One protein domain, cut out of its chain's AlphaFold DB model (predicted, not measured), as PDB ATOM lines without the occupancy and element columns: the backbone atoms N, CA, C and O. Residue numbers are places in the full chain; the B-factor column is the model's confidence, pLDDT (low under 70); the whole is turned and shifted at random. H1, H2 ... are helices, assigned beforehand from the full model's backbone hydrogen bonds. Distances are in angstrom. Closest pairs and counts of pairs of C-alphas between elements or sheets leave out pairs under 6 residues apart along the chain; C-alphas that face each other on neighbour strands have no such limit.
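Overview. This is residues 60 to 174 of the 174 residues of the protein "Putative TetR family transcriptional regulator" of Tetragenococcus halophilus subsp. halophilus (UniProt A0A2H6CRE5). Three helices, H2, H5 and H6, make a triangle in which H6 packs on both H2 and H5 and runs opposite ways to them; H3 lies across the end where H5 ends and H6 begins, H4 makes a corner with H3 and runs back from it, and the short H1 lies by residues 76 to 80 of H2. The 115 printed residues have six named helices, H1 to H6 in order, and no named strand: all helix. The whole is compact, radius of gyration of the C-alphas 14.3 A, spanning 40 by 28 by 25 A.

Arrangement. Start at H1, residues 60 to 68, apart from H3, residues 90 to 105. H2, residues 74 to 86, touches H6, residues 158 to 173, closest at C-alphas 82 and 163, 6.0 A. H5, residues 133 to 152, and H6 form a hairpin, at 24 degrees. H3 touches H4, residues 107 to 123, only at the corner. O i to N i+4 pairs are within hydrogen-bond range throughout H1, H2, H3 and H6, 11 of 13 in H4, 14 of 16 in H5.

Along the chain. Find C-alpha 60, where H1 begins, at (31.965, -21.175, -16.386); H5 runs 30.2 A from first to last C-alpha; C-alpha 173, where H6 ends, is at (45.427, -40.731, -12.040).

Size, cuts and confidence. The printed part has no cut; pLDDT is under 70 at residues 60, 124 to 126 and 128.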
ATOM      1  N   LEU A  60      31.029 -20.049 -16.341       66.69
ATOM      2  CA  LEU A  60      31.965 -21.175 -16.386       66.69
ATOM      3  C   LEU A  60      31.241 -22.521 -16.261       66.69
ATOM      4  O   LEU A  60      31.455 -23.391 -17.088       66.69
ATOM      5  N   LYS A  61      30.395 -22.687 -15.249       70.94
ATOM      6  CA  LYS A  61      29.485 -23.820 -15.084       70.94
ATOM      7  C   LYS A  61      28.464 -23.932 -16.224       70.94
ATOM      8  O   LYS A  61      28.307 -25.029 -16.710       70.94
ATOM      9  N   ASP A  62      27.866 -22.859 -16.736       75.06
ATOM     10  CA  ASP A  62      26.985 -22.899 -17.913       75.06
ATOM     11  C   ASP A  62      27.755 -23.375 -19.154       75.06
ATOM     12  O   ASP A  62      27.255 -24.191 -19.920       75.06
ATOM     13  N   THR A  63      28.997 -22.910 -19.327       74.56
ATOM     14  CA  THR A  63      29.896 -23.368 -20.396       74.56
ATOM     15  C   THR A  63      30.260 -24.840 -20.204       74.56
ATOM     16  O   THR A  63      30.234 -25.609 -21.159       74.56
ATOM     17  N   LEU A  64      30.594 -25.259 -18.980       74.94
ATOM     18  CA  LEU A  64      30.875 -26.661 -18.663       74.94
ATOM     19  C   LEU A  64      29.636 -27.529 -18.914       74.94
ATOM     20  O   LEU A  64      29.757 -28.528 -19.608       74.94
ATOM     21  N   ASP A  65      28.458 -27.106 -18.461       79.31
ATOM     22  CA  ASP A  65      27.173 -27.770 -18.680       79.31
ATOM     23  C   ASP A  65      26.831 -27.865 -20.177       79.31
ATOM     24  O   ASP A  65      26.292 -28.874 -20.626       79.31
ATOM     25  N   GLU A  66      27.148 -26.839 -20.972       83.75
ATOM     26  CA  GLU A  66      26.948 -26.845 -22.425       83.75
ATOM     27  C   GLU A  66      27.893 -27.831 -23.130       83.75
ATOM     28  O   GLU A  66      27.468 -28.563 -24.025       83.75
ATOM     29  N   PHE A  67      29.166 -27.881 -22.725       83.06
ATOM     30  CA  PHE A  67      30.173 -28.730 -23.370       83.06
ATOM     31  C   PHE A  67      30.193 -30.180 -22.875       83.06
ATOM     32  O   PHE A  67      30.584 -31.064 -23.639       83.06
ATOM     33  N   LEU A  68      29.831 -30.420 -21.615       83.44
ATOM     34  CA  LEU A  68      29.953 -31.710 -20.926       83.44
ATOM     35  C   LEU A  68      28.606 -32.275 -20.458       83.44
ATOM     36  O   LEU A  68      28.537 -33.448 -20.107       83.44
ATOM     37  N   GLY A  69      27.534 -31.481 -20.471       83.75
ATOM     38  CA  GLY A  69      26.285 -31.828 -19.797       83.75
ATOM     39  C   GLY A  69      26.342 -31.544 -18.293       83.75
ATOM     40  O   GLY A  69      27.341 -31.071 -17.768       83.75
ATOM     41  N   LYS A  70      25.247 -31.837 -17.585       78.75
ATOM     42  CA  LYS A  70      25.110 -31.553 -16.139       78.75
ATOM     43  C   LYS A  70      25.753 -32.599 -15.227       78.75
ATOM     44  O   LYS A  70      25.969 -32.333 -14.047       78.75
ATOM     45  N   ASP A  71      26.037 -33.769 -15.790       82.31
ATOM     46  CA  ASP A  71      26.604 -34.920 -15.103       82.31
ATOM     47  C   ASP A  71      27.848 -35.359 -15.872       82.31
ATOM     48  O   ASP A  71      27.750 -35.974 -16.933       82.31
ATOM     49  N   TYR A  72      29.017 -35.001 -15.350       84.31
ATOM     50  CA  TYR A  72      30.307 -35.399 -15.900       84.31
ATOM     51  C   TYR A  72      31.260 -35.810 -14.778       84.31
ATOM     52  O   TYR A  72      31.182 -35.326 -13.643       84.31
ATOM     53  N   THR A  73      32.182 -36.705 -15.109       87.88
ATOM     54  CA  THR A  73      33.275 -37.145 -14.238       87.88
ATOM     55  C   THR A  73      34.482 -36.216 -14.346       87.88
ATOM     56  O   THR A  73      34.657 -35.480 -15.326       87.88
ATOM     57  N   LEU A  74      35.390 -36.287 -13.368       86.75
ATOM     58  CA  LEU A  74      36.670 -35.571 -13.419       86.75
ATOM     59  C   LEU A  74      37.447 -35.889 -14.703       86.75
ATOM     60  O   LEU A  74      38.055 -34.999 -15.296       86.75
ATOM     61  N   LYS A  75      37.398 -37.148 -15.144       88.94
ATOM     62  CA  LYS A  75      38.075 -37.625 -16.350       88.94
ATOM     63  C   LYS A  75      37.558 -36.962 -17.618       88.94
ATOM     64  O   LYS A  75      38.362 -36.433 -18.381       88.94
ATOM     65  N   GLU A  76      36.245 -36.943 -17.817       89.69
ATOM     66  CA  GLU A  76      35.624 -36.337 -19.004       89.69
ATOM     67  C   GLU A  76      35.925 -34.840 -19.091       89.69
ATOM     68  O   GLU A  76      36.275 -34.329 -20.156       89.69
ATOM     69  N   MET A  77      35.888 -34.141 -17.954       87.94
ATOM     70  CA  MET A  77      36.250 -32.728 -17.902       87.94
ATOM     71  C   MET A  77      37.726 -32.498 -18.246       87.94
ATOM     72  O   MET A  77      38.023 -31.649 -19.086       87.94
ATOM     73  N   VAL A  78      38.655 -33.271 -17.669       89.94
ATOM     74  CA  VAL A  78      40.091 -33.145 -17.987       89.94
ATOM     75  C   VAL A  78      40.347 -33.401 -19.472       89.94
ATOM     76  O   VAL A  78      41.046 -32.614 -20.111       89.94
ATOM     77  N   GLN A  79      39.735 -34.441 -20.038       91.81
ATOM     78  CA  GLN A  79      39.832 -34.759 -21.463       91.81
ATOM     79  C   GLN A  79      39.313 -33.620 -22.338       91.81
ATOM     80  O   GLN A  79      39.973 -33.236 -23.305       91.81
ATOM     81  N   LYS A  80      38.174 -33.021 -21.970       90.56
ATOM     82  CA  LYS A  80      37.611 -31.903 -22.724       90.56
ATOM     83  C   LYS A  80      38.483 -30.658 -22.662       90.56
ATOM     84  O   LYS A  80      38.669 -29.989 -23.676       90.56
ATOM     85  N   VAL A  81      39.056 -30.356 -21.499       89.00
ATOM     86  CA  VAL A  81      39.998 -29.237 -21.361       89.00
ATOM     87  C   VAL A  81      41.240 -29.476 -22.223       89.00
ATOM     88  O   VAL A  81      41.675 -28.554 -22.907       89.00
ATOM     89  N   ILE A  82      41.788 -30.697 -22.250       92.31
ATOM     90  CA  ILE A  82      42.925 -31.040 -23.122       92.31
ATOM     91  C   ILE A  82      42.561 -30.838 -24.600       92.31
ATOM     92  O   ILE A  82      43.324 -30.190 -25.314       92.31
ATOM     93  N   GLU A  83      41.387 -31.305 -25.040       92.12
ATOM     94  CA  GLU A  83      40.893 -31.123 -26.415       92.12
ATOM     95  C   GLU A  83      40.788 -29.635 -26.794       92.12
ATOM     96  O   GLU A  83      41.288 -29.210 -27.839       92.12
ATOM     97  N   VAL A  84      40.196 -28.814 -25.919       89.62
ATOM     98  CA  VAL A  84      40.087 -27.362 -26.127       89.62
ATOM     99  C   VAL A  84      41.474 -26.726 -26.230       89.62
ATOM    100  O   VAL A  84      41.718 -25.936 -27.143       89.62
ATOM    101  N   LEU A  85      42.408 -27.107 -25.353       90.31
ATOM    102  CA  LEU A  85      43.784 -26.605 -25.375       90.31
ATOM    103  C   LEU A  85      44.573 -27.064 -26.613       90.31
ATOM    104  O   LEU A  85      45.459 -26.338 -27.064       90.31
ATOM    105  N   ASP A  86      44.275 -28.235 -27.174       92.12
ATOM    106  CA  ASP A  86      44.853 -28.700 -28.442       92.12
ATOM    107  C   ASP A  86      44.337 -27.901 -29.642       92.12
ATOM    108  O   ASP A  86      45.094 -27.633 -30.575       92.12
ATOM    109  N   SER A  87      43.077 -27.470 -29.595       91.00
ATOM    110  CA  SER A  87      42.460 -26.645 -30.640       91.00
ATOM    111  C   SER A  87      42.753 -25.141 -30.521       91.00
ATOM    112  O   SER A  87      42.345 -24.369 -31.391       91.00
ATOM    113  N   ALA A  88      43.463 -24.711 -29.470       90.94
ATOM    114  CA  ALA A  88      43.687 -23.301 -29.168       90.94
ATOM    115  C   ALA A  88      44.483 -22.584 -30.273       90.94
ATOM    116  O   ALA A  88      45.618 -22.944 -30.606       90.94
ATOM    117  N   SER A  89      43.906 -21.510 -30.809       92.94
ATOM    118  CA  SER A  89      44.550 -20.659 -31.805       92.94
ATOM    119  C   SER A  89      45.654 -19.792 -31.183       92.94
ATOM    120  O   SER A  89      45.749 -19.619 -29.965       92.94
ATOM    121  N   TYR A  90      46.489 -19.171 -32.024       90.00
ATOM    122  CA  TYR A  90      47.470 -18.184 -31.553       90.00
ATOM    123  C   TYR A  90      46.803 -17.021 -30.802       90.00
ATOM    124  O   TYR A  90      47.312 -16.569 -29.777       90.00
ATOM    125  N   THR A  91      45.643 -16.566 -31.281       91.00
ATOM    126  CA  THR A  91      44.863 -15.510 -30.625       91.00
ATOM    127  C   THR A  91      44.426 -15.933 -29.224       91.00
ATOM    128  O   THR A  91      44.544 -15.139 -28.294       91.00
ATOM    129  N   ASP A  92      44.020 -17.190 -29.034       90.06
ATOM    130  CA  ASP A  92      43.643 -17.718 -27.715       90.06
ATOM    131  C   ASP A  92      44.834 -17.726 -26.751       90.06
ATOM    132  O   ASP A  92      44.707 -17.301 -25.601       90.06
ATOM    133  N   LYS A  93      46.027 -18.104 -27.236       90.25
ATOM    134  CA  LYS A  93      47.277 -18.033 -26.456       90.25
ATOM    135  C   LYS A  93      47.614 -16.603 -26.033       90.25
ATOM    136  O   LYS A  93      47.989 -16.366 -24.882       90.25
ATOM    137  N   VAL A  94      47.448 -15.633 -26.933       91.00
ATOM    138  CA  VAL A  94      47.659 -14.210 -26.620       91.00
ATOM    139  C   VAL A  94      46.635 -13.709 -25.600       91.00
ATOM    140  O   VAL A  94      47.016 -13.038 -24.637       91.00
ATOM    141  N   ASN A  95      45.359 -14.062 -25.760       89.94
ATOM    142  CA  ASN A  95      44.292 -13.690 -24.830       89.94
ATOM    143  C   ASN A  95      44.542 -14.264 -23.432       89.94
ATOM    144  O   ASN A  95      44.470 -13.527 -22.448       89.94
ATOM    145  N   TYR A  96      44.925 -15.539 -23.343       88.19
ATOM    146  CA  TYR A  96      45.318 -16.163 -22.083       88.19
ATOM    147  C   TYR A  96      46.521 -15.464 -21.445       88.19
ATOM    148  O   TYR A  96      46.492 -15.144 -20.259       88.19
ATOM    149  N   MET A  97      47.572 -15.166 -22.213       89.00
ATOM    150  CA  MET A  97      48.733 -14.445 -21.685       89.00
ATOM    151  C   MET A  97      48.326 -13.076 -21.114       89.00
ATOM    152  O   MET A  97      48.797 -12.694 -20.042       89.00
ATOM    153  N   ASN A  98      47.454 -12.335 -21.801       89.62
ATOM    154  CA  ASN A  98      46.958 -11.044 -21.320       89.62
ATOM    155  C   ASN A  98      46.116 -11.196 -20.045       89.62
ATOM    156  O   ASN A  98      46.296 -10.421 -19.106       89.62
ATOM    157  N   LEU A  99      45.271 -12.228 -19.976       87.25
ATOM    158  CA  LEU A  99      44.525 -12.592 -18.772       87.25
ATOM    159  C   LEU A  99      45.468 -12.883 -17.598       87.25
ATOM    160  O   LEU A  99      45.278 -12.337 -16.514       87.25
ATOM    161  N   MET A 100      46.515 -13.682 -17.811       87.19
ATOM    162  CA  MET A 100      47.491 -14.019 -16.770       87.19
ATOM    163  C   MET A 100      48.317 -12.808 -16.330       87.19
ATOM    164  O   MET A 100      48.582 -12.646 -15.140       87.19
ATOM    165  N   LYS A 101      48.680 -11.910 -17.257       88.38
ATOM    166  CA  LYS A 101      49.312 -10.624 -16.918       88.38
ATOM    167  C   LYS A 101      48.403  -9.780 -16.032       88.38
ATOM    168  O   LYS A 101      48.870  -9.295 -15.008       88.38
ATOM    169  N   LYS A 102      47.119  -9.667 -16.388       86.38
ATOM    170  CA  LYS A 102      46.110  -8.950 -15.596       86.38
ATOM    171  C   LYS A 102      45.971  -9.559 -14.203       86.38
ATOM    172  O   LYS A 102      46.052  -8.844 -13.209       86.38
ATOM    173  N   LEU A 103      45.846 -10.886 -14.131       85.94
ATOM    174  CA  LEU A 103      45.780 -11.646 -12.881       85.94
ATOM    175  C   LEU A 103      46.982 -11.355 -11.978       85.94
ATOM    176  O   LEU A 103      46.809 -11.212 -10.771       85.94
ATOM    177  N   LYS A 104      48.179 -11.224 -12.564       85.31
ATOM    178  CA  LYS A 104      49.412 -10.885 -11.851       85.31
ATOM    179  C   LYS A 104      49.441  -9.452 -11.331       85.31
ATOM    180  O   LYS A 104      49.860  -9.217 -10.201       85.31
ATOM    181  N   SER A 105      49.075  -8.487 -12.168       84.81
ATOM    182  CA  SER A 105      49.306  -7.068 -11.881       84.81
ATOM    183  C   SER A 105      48.153  -6.373 -11.163       84.81
ATOM    184  O   SER A 105      48.357  -5.285 -10.630       84.81
ATOM    185  N   GLU A 106      46.953  -6.955 -11.158       87.38
ATOM    186  CA  GLU A 106      45.741  -6.315 -10.641       87.38
ATOM    187  C   GLU A 106      45.152  -7.093  -9.445       87.38
ATOM    188  O   GLU A 106      44.395  -8.046  -9.643       87.38
ATOM    189  N   PRO A 107      45.429  -6.675  -8.189       82.94
ATOM    190  CA  PRO A 107      44.964  -7.379  -6.984       82.94
ATOM    191  C   PRO A 107      43.441  -7.543  -6.896       82.94
ATOM    192  O   PRO A 107      42.935  -8.553  -6.401       82.94
ATOM    193  N   ASP A 108      42.694  -6.556  -7.392       79.38
ATOM    194  CA  ASP A 108      41.232  -6.597  -7.433       79.38
ATOM    195  C   ASP A 108      40.742  -7.715  -8.361       79.38
ATOM    196  O   ASP A 108      39.871  -8.496  -7.979       79.38
ATOM    197  N   PHE A 109      41.330  -7.818  -9.555       81.50
ATOM    198  CA  PHE A 109      41.011  -8.864 -10.521       81.50
ATOM    199  C   PHE A 109      41.436 -10.246 -10.003       81.50
ATOM    200  O   PHE A 109      40.664 -11.199 -10.076       81.50
ATOM    201  N   GLN A 110      42.612 -10.342  -9.379       82.50
ATOM    202  CA  GLN A 110      43.079 -11.559  -8.711       82.50
ATOM    203  C   GLN A 110      42.090 -12.053  -7.649       82.50
ATOM    204  O   GLN A 110      41.742 -13.234  -7.627       82.50
ATOM    205  N   SER A 111      41.603 -11.147  -6.798       79.81
ATOM    206  CA  SER A 111      40.647 -11.474  -5.735       79.81
ATOM    207  C   SER A 111      39.332 -12.004  -6.309       79.81
ATOM    208  O   SER A 111      38.794 -12.990  -5.808       79.81
ATOM    209  N   GLN A 112      38.839 -11.385  -7.388       78.12
ATOM    210  CA  GLN A 112      37.634 -11.841  -8.082       78.12
ATOM    211  C   GLN A 112      37.812 -13.243  -8.670       78.12
ATOM    212  O   GLN A 112      36.968 -14.104  -8.444       78.12
ATOM    213  N   ILE A 113      38.904 -13.492  -9.399       80.25
ATOM    214  CA  ILE A 113      39.151 -14.794 -10.033       80.25
ATOM    215  C   ILE A 113      39.348 -15.891  -8.984       80.25
ATOM    216  O   ILE A 113      38.774 -16.968  -9.124       80.25
ATOM    217  N   PHE A 114      40.087 -15.618  -7.905       78.94
ATOM    218  CA  PHE A 114      40.251 -16.571  -6.806       78.94
ATOM    219  C   PHE A 114      38.910 -16.915  -6.152       78.94
ATOM    220  O   PHE A 114      38.589 -18.085  -5.955       78.94
ATOM    221  N   PHE A 115      38.094 -15.901  -5.866       77.06
ATOM    222  CA  PHE A 115      36.778 -16.109  -5.280       77.06
ATOM    223  C   PHE A 115      35.844 -16.899  -6.211       77.06
ATOM    224  O   PHE A 115      35.159 -17.815  -5.759       77.06
ATOM    225  N   LYS A 116      35.862 -16.606  -7.519       76.50
ATOM    226  CA  LYS A 116      35.119 -17.373  -8.531       76.50
ATOM    227  C   LYS A 116      35.571 -18.831  -8.564       76.50
ATOM    228  O   LYS A 116      34.725 -19.716  -8.502       76.50
ATOM    229  N   ALA A 117      36.880 -19.089  -8.578       76.12
ATOM    230  CA  ALA A 117      37.418 -20.447  -8.534       76.12
ATOM    231  C   ALA A 117      36.915 -21.215  -7.299       76.12
ATOM    232  O   ALA A 117      36.453 -22.343  -7.440       76.12
ATOM    233  N   LEU A 118      36.914 -20.582  -6.117       76.81
ATOM    234  CA  LEU A 118      36.367 -21.174  -4.889       76.81
ATOM    235  C   LEU A 118      34.871 -21.505  -4.988       76.81
ATOM    236  O   LEU A 118      34.455 -22.514  -4.427       76.81
ATOM    237  N   LYS A 119      34.072 -20.686  -5.686       74.94
ATOM    238  CA  LYS A 119      32.631 -20.930  -5.885       74.94
ATOM    239  C   LYS A 119      32.366 -22.187  -6.716       74.94
ATOM    240  O   LYS A 119      31.356 -22.839  -6.494       74.94
ATOM    241  N   ILE A 120      33.255 -22.523  -7.648       73.94
ATOM    242  CA  ILE A 120      33.083 -23.679  -8.538       73.94
ATOM    243  C   ILE A 120      33.485 -24.986  -7.849       73.94
ATOM    244  O   ILE A 120      32.912 -26.021  -8.161       73.94
ATOM    245  N   LEU A 121      34.425 -24.956  -6.893       73.69
ATOM    246  CA  LEU A 121      34.930 -26.172  -6.231       73.69
ATOM    247  C   LEU A 121      33.835 -27.115  -5.689       73.69
ATOM    248  O   LEU A 121      33.981 -28.319  -5.887       73.69
ATOM    249  N   PRO A 122      32.766 -26.636  -5.017       71.69
ATOM    250  CA  PRO A 122      31.708 -27.504  -4.501       71.69
ATOM    251  C   PRO A 122      30.874 -28.161  -5.603       71.69
ATOM    252  O   PRO A 122      30.391 -29.271  -5.413       71.69
ATOM    253  N   ASP A 123      30.729 -27.487  -6.744       70.94
ATOM    254  CA  ASP A 123      29.896 -27.921  -7.869       70.94
ATOM    255  C   ASP A 123      30.678 -28.799  -8.865       70.94
ATOM    256  O   ASP A 123      30.164 -29.165  -9.919       70.94
ATOM    257  N   PHE A 124      31.937 -29.128  -8.561       67.69
ATOM    258  CA  PHE A 124      32.881 -29.670  -9.528       67.69
ATOM    259  C   PHE A 124      33.489 -31.001  -9.091       67.69
ATOM    260  O   PHE A 124      34.112 -31.073  -8.027       67.69
ATOM    261  N   PRO A 125      33.542 -31.992  -9.999       67.50
ATOM    262  CA  PRO A 125      32.446 -32.651 -10.734       67.50
ATOM    263  C   PRO A 125      31.292 -33.169  -9.854       67.50
ATOM    264  O   PRO A 125      31.468 -33.407  -8.665       67.50
ATOM    265  N   SER A 126      30.109 -33.355 -10.437       63.72
ATOM    266  CA  SER A 126      28.842 -33.637  -9.735       63.72
ATOM    267  C   SER A 126      28.315 -35.068  -9.889       63.72
ATOM    268  O   SER A 126      27.279 -35.381  -9.310       63.72
ATOM    269  N   SER A 127      28.995 -35.945 -10.637       70.69
ATOM    270  CA  SER A 127      28.553 -37.339 -10.791       70.69
ATOM    271  C   SER A 127      28.577 -38.063  -9.437       70.69
ATOM    272  O   SER A 127      29.652 -38.265  -8.872       70.69
ATOM    273  N   GLU A 128      27.403 -38.483  -8.941       68.69
ATOM    274  CA  GLU A 128      27.244 -39.208  -7.663       68.69
ATOM    275  C   GLU A 128      28.119 -40.475  -7.587       68.69
ATOM    276  O   GLU A 128      28.549 -40.857  -6.500       68.69
ATOM    277  N   ASP A 129      28.447 -41.065  -8.741       70.94
ATOM    278  CA  ASP A 129      29.269 -42.270  -8.874       70.94
ATOM    279  C   ASP A 129      30.679 -41.995  -9.441       70.94
ATOM    280  O   ASP A 129      31.314 -42.915  -9.953       70.94
ATOM    281  N   ASP A 130      31.195 -40.754  -9.403       77.56
ATOM    282  CA  ASP A 130      32.542 -40.462  -9.927       77.56
ATOM    283  C   ASP A 130      33.627 -41.203  -9.109       77.56
ATOM    284  O   ASP A 130      33.920 -40.809  -7.972       77.56
ATOM    285  N   PRO A 131      34.298 -42.240  -9.663       77.19
ATOM    286  CA  PRO A 131      35.336 -42.965  -8.934       77.19
ATOM    287  C   PRO A 131      36.575 -42.095  -8.659       77.19
ATOM    288  O   PRO A 131      37.446 -42.488  -7.880       77.19
ATOM    289  N   TYR A 132      36.663 -40.916  -9.284       81.69
ATOM    290  CA  TYR A 132      37.762 -39.965  -9.163       81.69
ATOM    291  C   TYR A 132      37.434 -38.767  -8.256       81.69
ATOM    292  O   TYR A 132      38.253 -37.852  -8.151       81.69
ATOM    293  N   ASP A 133      36.300 -38.769  -7.545       77.38
ATOM    294  CA  ASP A 133      35.891 -37.688  -6.629       77.38
ATOM    295  C   ASP A 133      36.986 -37.336  -5.600       77.38
ATOM    296  O   ASP A 133      37.352 -36.175  -5.402       77.38
ATOM    297  N   VAL A 134      37.637 -38.360  -5.039       79.62
ATOM    298  CA  VAL A 134      38.745 -38.203  -4.079       79.62
ATOM    299  C   VAL A 134      39.980 -37.507  -4.670       79.62
ATOM    300  O   VAL A 134      40.822 -36.997  -3.927       79.62
ATOM    301  N   LEU A 135      40.110 -37.461  -6.001       84.06
ATOM    302  CA  LEU A 135      41.232 -36.843  -6.708       84.06
ATOM    303  C   LEU A 135      41.002 -35.366  -7.036       84.06
ATOM    304  O   LEU A 135      41.951 -34.701  -7.453       84.06
ATOM    305  N   LYS A 136      39.805 -34.811  -6.802       80.31
ATOM    306  CA  LYS A 136      39.503 -33.390  -7.055       80.31
ATOM    307  C   LYS A 136      40.495 -32.451  -6.376       80.31
ATOM    308  O   LYS A 136      41.037 -31.547  -7.006       80.31
ATOM    309  N   GLY A 137      40.800 -32.701  -5.101       78.25
ATOM    310  CA  GLY A 137      41.789 -31.914  -4.362       78.25
ATOM    311  C   GLY A 137      43.186 -31.985  -4.992       78.25
ATOM    312  O   GLY A 137      43.870 -30.968  -5.098       78.25
ATOM    313  N   ALA A 138      43.589 -33.166  -5.474       84.88
ATOM    314  CA  ALA A 138      44.859 -33.347  -6.175       84.88
ATOM    315  C   ALA A 138      44.867 -32.633  -7.536       84.88
ATOM    316  O   ALA A 138      45.869 -32.013  -7.891       84.88
ATOM    317  N   PHE A 139      43.757 -32.669  -8.275       85.00
ATOM    318  CA  PHE A 139      43.587 -31.936  -9.527       85.00
ATOM    319  C   PHE A 139      43.741 -30.424  -9.312       85.00
ATOM    320  O   PHE A 139      44.624 -29.805  -9.905       85.00
ATOM    321  N   PHE A 140      42.964 -29.835  -8.397       80.06
ATOM    322  CA  PHE A 140      43.043 -28.400  -8.107       80.06
ATOM    323  C   PHE A 140      44.407 -27.986  -7.558       80.06
ATOM    324  O   PHE A 140      44.932 -26.943  -7.947       80.06
ATOM    325  N   GLY A 141      45.021 -28.815  -6.712       82.38
ATOM    326  CA  GLY A 141      46.386 -28.588  -6.241       82.38
ATOM    327  C   GLY A 141      47.397 -28.522  -7.391       82.38
ATOM    328  O   GLY A 141      48.251 -27.630  -7.405       82.38
ATOM    329  N   ASN A 142      47.274 -29.405  -8.388       83.12
ATOM    330  CA  ASN A 142      48.105 -29.355  -9.592       83.12
ATOM    331  C   ASN A 142      47.831 -28.091 -10.414       83.12
ATOM    332  O   ASN A 142      48.784 -27.393 -10.747       83.12
ATOM    333  N   VAL A 143      46.565 -27.739 -10.666       79.62
ATOM    334  CA  VAL A 143      46.199 -26.517 -11.410       79.62
ATOM    335  C   VAL A 143      46.757 -25.261 -10.732       79.62
ATOM    336  O   VAL A 143      47.402 -24.445 -11.387       79.62
ATOM    337  N   ILE A 144      46.591 -25.123  -9.413       80.75
ATOM    338  CA  ILE A 144      47.124 -23.986  -8.645       80.75
ATOM    339  C   ILE A 144      48.654 -23.956  -8.712       80.75
ATOM    340  O   ILE A 144      49.242 -22.890  -8.889       80.75
ATOM    341  N   THR A 145      49.315 -25.111  -8.609       80.19
ATOM    342  CA  THR A 145      50.781 -25.195  -8.720       80.19
ATOM    343  C   THR A 145      51.260 -24.803 -10.121       80.19
ATOM    344  O   THR A 145      52.244 -24.071 -10.255       80.19
ATOM    345  N   ALA A 146      50.552 -25.248 -11.162       75.62
ATOM    346  CA  ALA A 146      50.796 -24.868 -12.550       75.62
ATOM    347  C   ALA A 146      50.714 -23.352 -12.707       75.62
ATOM    348  O   ALA A 146      51.640 -22.704 -13.202       75.62
ATOM    349  N   TRP A 147      49.612 -22.786 -12.220       79.50
ATOM    350  CA  TRP A 147      49.338 -21.365 -12.295       79.50
ATOM    351  C   TRP A 147      50.334 -20.554 -11.493       79.50
ATOM    352  O   TRP A 147      50.775 -19.541 -12.001       79.50
ATOM    353  N   SER A 148      50.766 -20.991 -10.309       78.62
ATOM    354  CA  SER A 148      51.776 -20.275  -9.520       78.62
ATOM    355  C   SER A 148      53.081 -20.068 -10.297       78.62
ATOM    356  O   SER A 148      53.662 -18.986 -10.237       78.62
ATOM    357  N   ARG A 149      53.515 -21.057 -11.091       77.62
ATOM    358  CA  ARG A 149      54.722 -20.931 -11.930       77.62
ATOM    359  C   ARG A 149      54.520 -19.958 -13.092       77.62
ATOM    360  O   ARG A 149      55.396 -19.143 -13.369       77.62
ATOM    361  N   ILE A 150      53.364 -20.036 -13.750       79.62
ATOM    362  CA  ILE A 150      52.994 -19.169 -14.880       79.62
ATOM    363  C   ILE A 150      52.757 -17.731 -14.413       79.62
ATOM    364  O   ILE A 150      53.127 -16.778 -15.088       79.62
ATOM    365  N   PHE A 151      52.150 -17.571 -13.244       77.38
ATOM    366  CA  PHE A 151      51.783 -16.294 -12.653       77.38
ATOM    367  C   PHE A 151      53.010 -15.420 -12.407       77.38
ATOM    368  O   PHE A 151      52.967 -14.217 -12.652       77.38
ATOM    369  N   GLU A 152      54.133 -16.015 -12.002       78.06
ATOM    370  CA  GLU A 152      55.385 -15.279 -11.847       78.06
ATOM    371  C   GLU A 152      55.944 -14.781 -13.186       78.06
ATOM    372  O   GLU A 152      56.452 -13.664 -13.251       78.06
ATOM    373  N   ASN A 153      55.806 -15.537 -14.278       80.38
ATOM    374  CA  ASN A 153      56.319 -15.152 -15.597       80.38
ATOM    375  C   ASN A 153      55.377 -15.604 -16.729       80.38
ATOM    376  O   ASN A 153      55.649 -16.617 -17.377       80.38
ATOM    377  N   PRO A 154      54.282 -14.865 -16.997       81.88
ATOM    378  CA  PRO A 154      53.295 -15.280 -17.986       81.88
ATOM    379  C   PRO A 154      53.822 -15.089 -19.410       81.88
ATOM    380  O   PRO A 154      54.157 -13.975 -19.827       81.88
ATOM    381  N   THR A 155      53.858 -16.180 -20.171       85.12
ATOM    382  CA  THR A 155      54.297 -16.230 -21.573       85.12
ATOM    383  C   THR A 155      53.193 -16.769 -22.480       85.12
ATOM    384  O   THR A 155      52.200 -17.324 -22.013       85.12
ATOM    385  N   ILE A 156      53.375 -16.637 -23.795       80.69
ATOM    386  CA  ILE A 156      52.445 -17.192 -24.794       80.69
ATOM    387  C   ILE A 156      52.350 -18.724 -24.669       80.69
ATOM    388  O   ILE A 156      51.258 -19.280 -24.749       80.69
ATOM    389  N   ASP A 157      53.463 -19.397 -24.374       85.44
ATOM    390  CA  ASP A 157      53.531 -20.865 -24.266       85.44
ATOM    391  C   ASP A 157      53.001 -21.405 -22.926       85.44
ATOM    392  O   ASP A 157      53.021 -22.607 -22.666       85.44
ATOM    393  N   SER A 158      52.523 -20.529 -22.039       84.31
ATOM    394  CA  SER A 158      52.008 -20.937 -20.732       84.31
ATOM    395  C   SER A 158      50.763 -21.832 -20.846       84.31
ATOM    396  O   SER A 158      50.598 -22.731 -20.025       84.31
ATOM    397  N   LEU A 159      49.938 -21.675 -21.894       85.69
ATOM    398  CA  LEU A 159      48.846 -22.621 -22.184       85.69
ATOM    399  C   LEU A 159      49.363 -24.027 -22.512       85.69
ATOM    400  O   LEU A 159      48.787 -25.012 -22.050       85.69
ATOM    401  N   ASP A 160      50.462 -24.139 -23.263       87.88
ATOM    402  CA  ASP A 160      51.047 -25.440 -23.601       87.88
ATOM    403  C   ASP A 160      51.588 -26.137 -22.343       87.88
ATOM    404  O   ASP A 160      51.446 -27.350 -22.189       87.88
ATOM    405  N   GLN A 161      52.133 -25.371 -21.390       86.50
ATOM    406  CA  GLN A 161      52.564 -25.903 -20.092       86.50
ATOM    407  C   GLN A 161      51.391 -26.424 -19.255       86.50
ATOM    408  O   GLN A 161      51.511 -27.492 -18.651       86.50
ATOM    409  N   VAL A 162      50.261 -25.705 -19.226       87.06
ATOM    410  CA  VAL A 162      49.033 -26.181 -18.560       87.06
ATOM    411  C   VAL A 162      48.571 -27.491 -19.194       87.06
ATOM    412  O   VAL A 162      48.310 -28.456 -18.478       87.06
ATOM    413  N   LYS A 163      48.546 -27.560 -20.530       90.25
ATOM    414  CA  LYS A 163      48.142 -28.765 -21.261       90.25
ATOM    415  C   LYS A 163      49.010 -29.977 -20.919       90.25
ATOM    416  O   LYS A 163      48.476 -31.041 -20.626       90.25
ATOM    417  N   ILE A 164      50.337 -29.822 -20.925       90.56
ATOM    418  CA  ILE A 164      51.266 -30.916 -20.594       90.56
ATOM    419  C   ILE A 164      50.977 -31.472 -19.195       90.56
ATOM    420  O   ILE A 164      50.908 -32.687 -19.026       90.56
ATOM    421  N   GLN A 165      50.736 -30.604 -18.209       88.38
ATOM    422  CA  GLN A 165      50.423 -31.045 -16.846       88.38
ATOM    423  C   GLN A 165      49.082 -31.777 -16.752       88.38
ATOM    424  O   GLN A 165      48.980 -32.757 -16.018       88.38
ATOM    425  N   LEU A 166      48.069 -31.341 -17.505       90.25
ATOM    426  CA  LEU A 166      46.783 -32.040 -17.566       90.25
ATOM    427  C   LEU A 166      46.924 -33.436 -18.186       90.25
ATOM    428  O   LEU A 166      46.388 -34.390 -17.632       90.25
ATOM    429  N   ILE A 167      47.708 -33.575 -19.261       92.19
ATOM    430  CA  ILE A 167      48.004 -34.874 -19.891       92.19
ATOM    431  C   ILE A 167      48.745 -35.803 -18.918       92.19
ATOM    432  O   ILE A 167      48.471 -37.002 -18.860       92.19
ATOM    433  N   GLU A 168      49.711 -35.277 -18.161       91.69
ATOM    434  CA  GLU A 168      50.430 -36.053 -17.143       91.69
ATOM    435  C   GLU A 168      49.515 -36.474 -15.989       91.69
ATOM    436  O   GLU A 168      49.607 -37.613 -15.523       91.69
ATOM    437  N   PHE A 169      48.628 -35.581 -15.543       90.88
ATOM    438  CA  PHE A 169      47.642 -35.877 -14.508       90.88
ATOM    439  C   PHE A 169      46.676 -36.972 -14.962       90.88
ATOM    440  O   PHE A 169      46.516 -37.962 -14.251       90.88
ATOM    441  N   GLU A 170      46.099 -36.830 -16.159       91.88
ATOM    442  CA  GLU A 170      45.193 -37.816 -16.751       91.88
ATOM    443  C   GLU A 170      45.860 -39.195 -16.788       91.88
ATOM    444  O   GLU A 170      45.397 -40.117 -16.131       91.88
ATOM    445  N   LYS A 171      47.029 -39.320 -17.430       92.44
ATOM    446  CA  LYS A 171      47.740 -40.606 -17.564       92.44
ATOM    447  C   LYS A 171      48.071 -41.285 -16.238       92.44
ATOM    448  O   LYS A 171      48.227 -42.505 -16.201       92.44
ATOM    449  N   LYS A 172      48.296 -40.503 -15.183       91.19
ATOM    450  CA  LYS A 172      48.752 -41.016 -13.890       91.19
ATOM    451  C   LYS A 172      47.601 -41.376 -12.957       91.19
ATOM    452  O   LYS A 172      47.783 -42.261 -12.120       91.19
ATOM    453  N   PHE A 173      46.474 -40.678 -13.056       87.38
ATOM    454  CA  PHE A 173      45.427 -40.731 -12.040       87.38
ATOM    455  C   PHE A 173      44.024 -41.050 -12.578       87.38
ATOM    456  O   PHE A 173      43.199 -41.479 -11.773       87.38
ATOM    457  N   LEU A 174      43.748 -40.867 -13.879       87.62
ATOM    458  CA  LEU A 174      42.413 -41.010 -14.489       87.62
ATOM    459  C   LEU A 174      42.362 -42.124 -15.545       87.62
ATOM    460  O   LEU A 174      41.424 -42.951 -15.498       87.62
TER     461      LEU A 174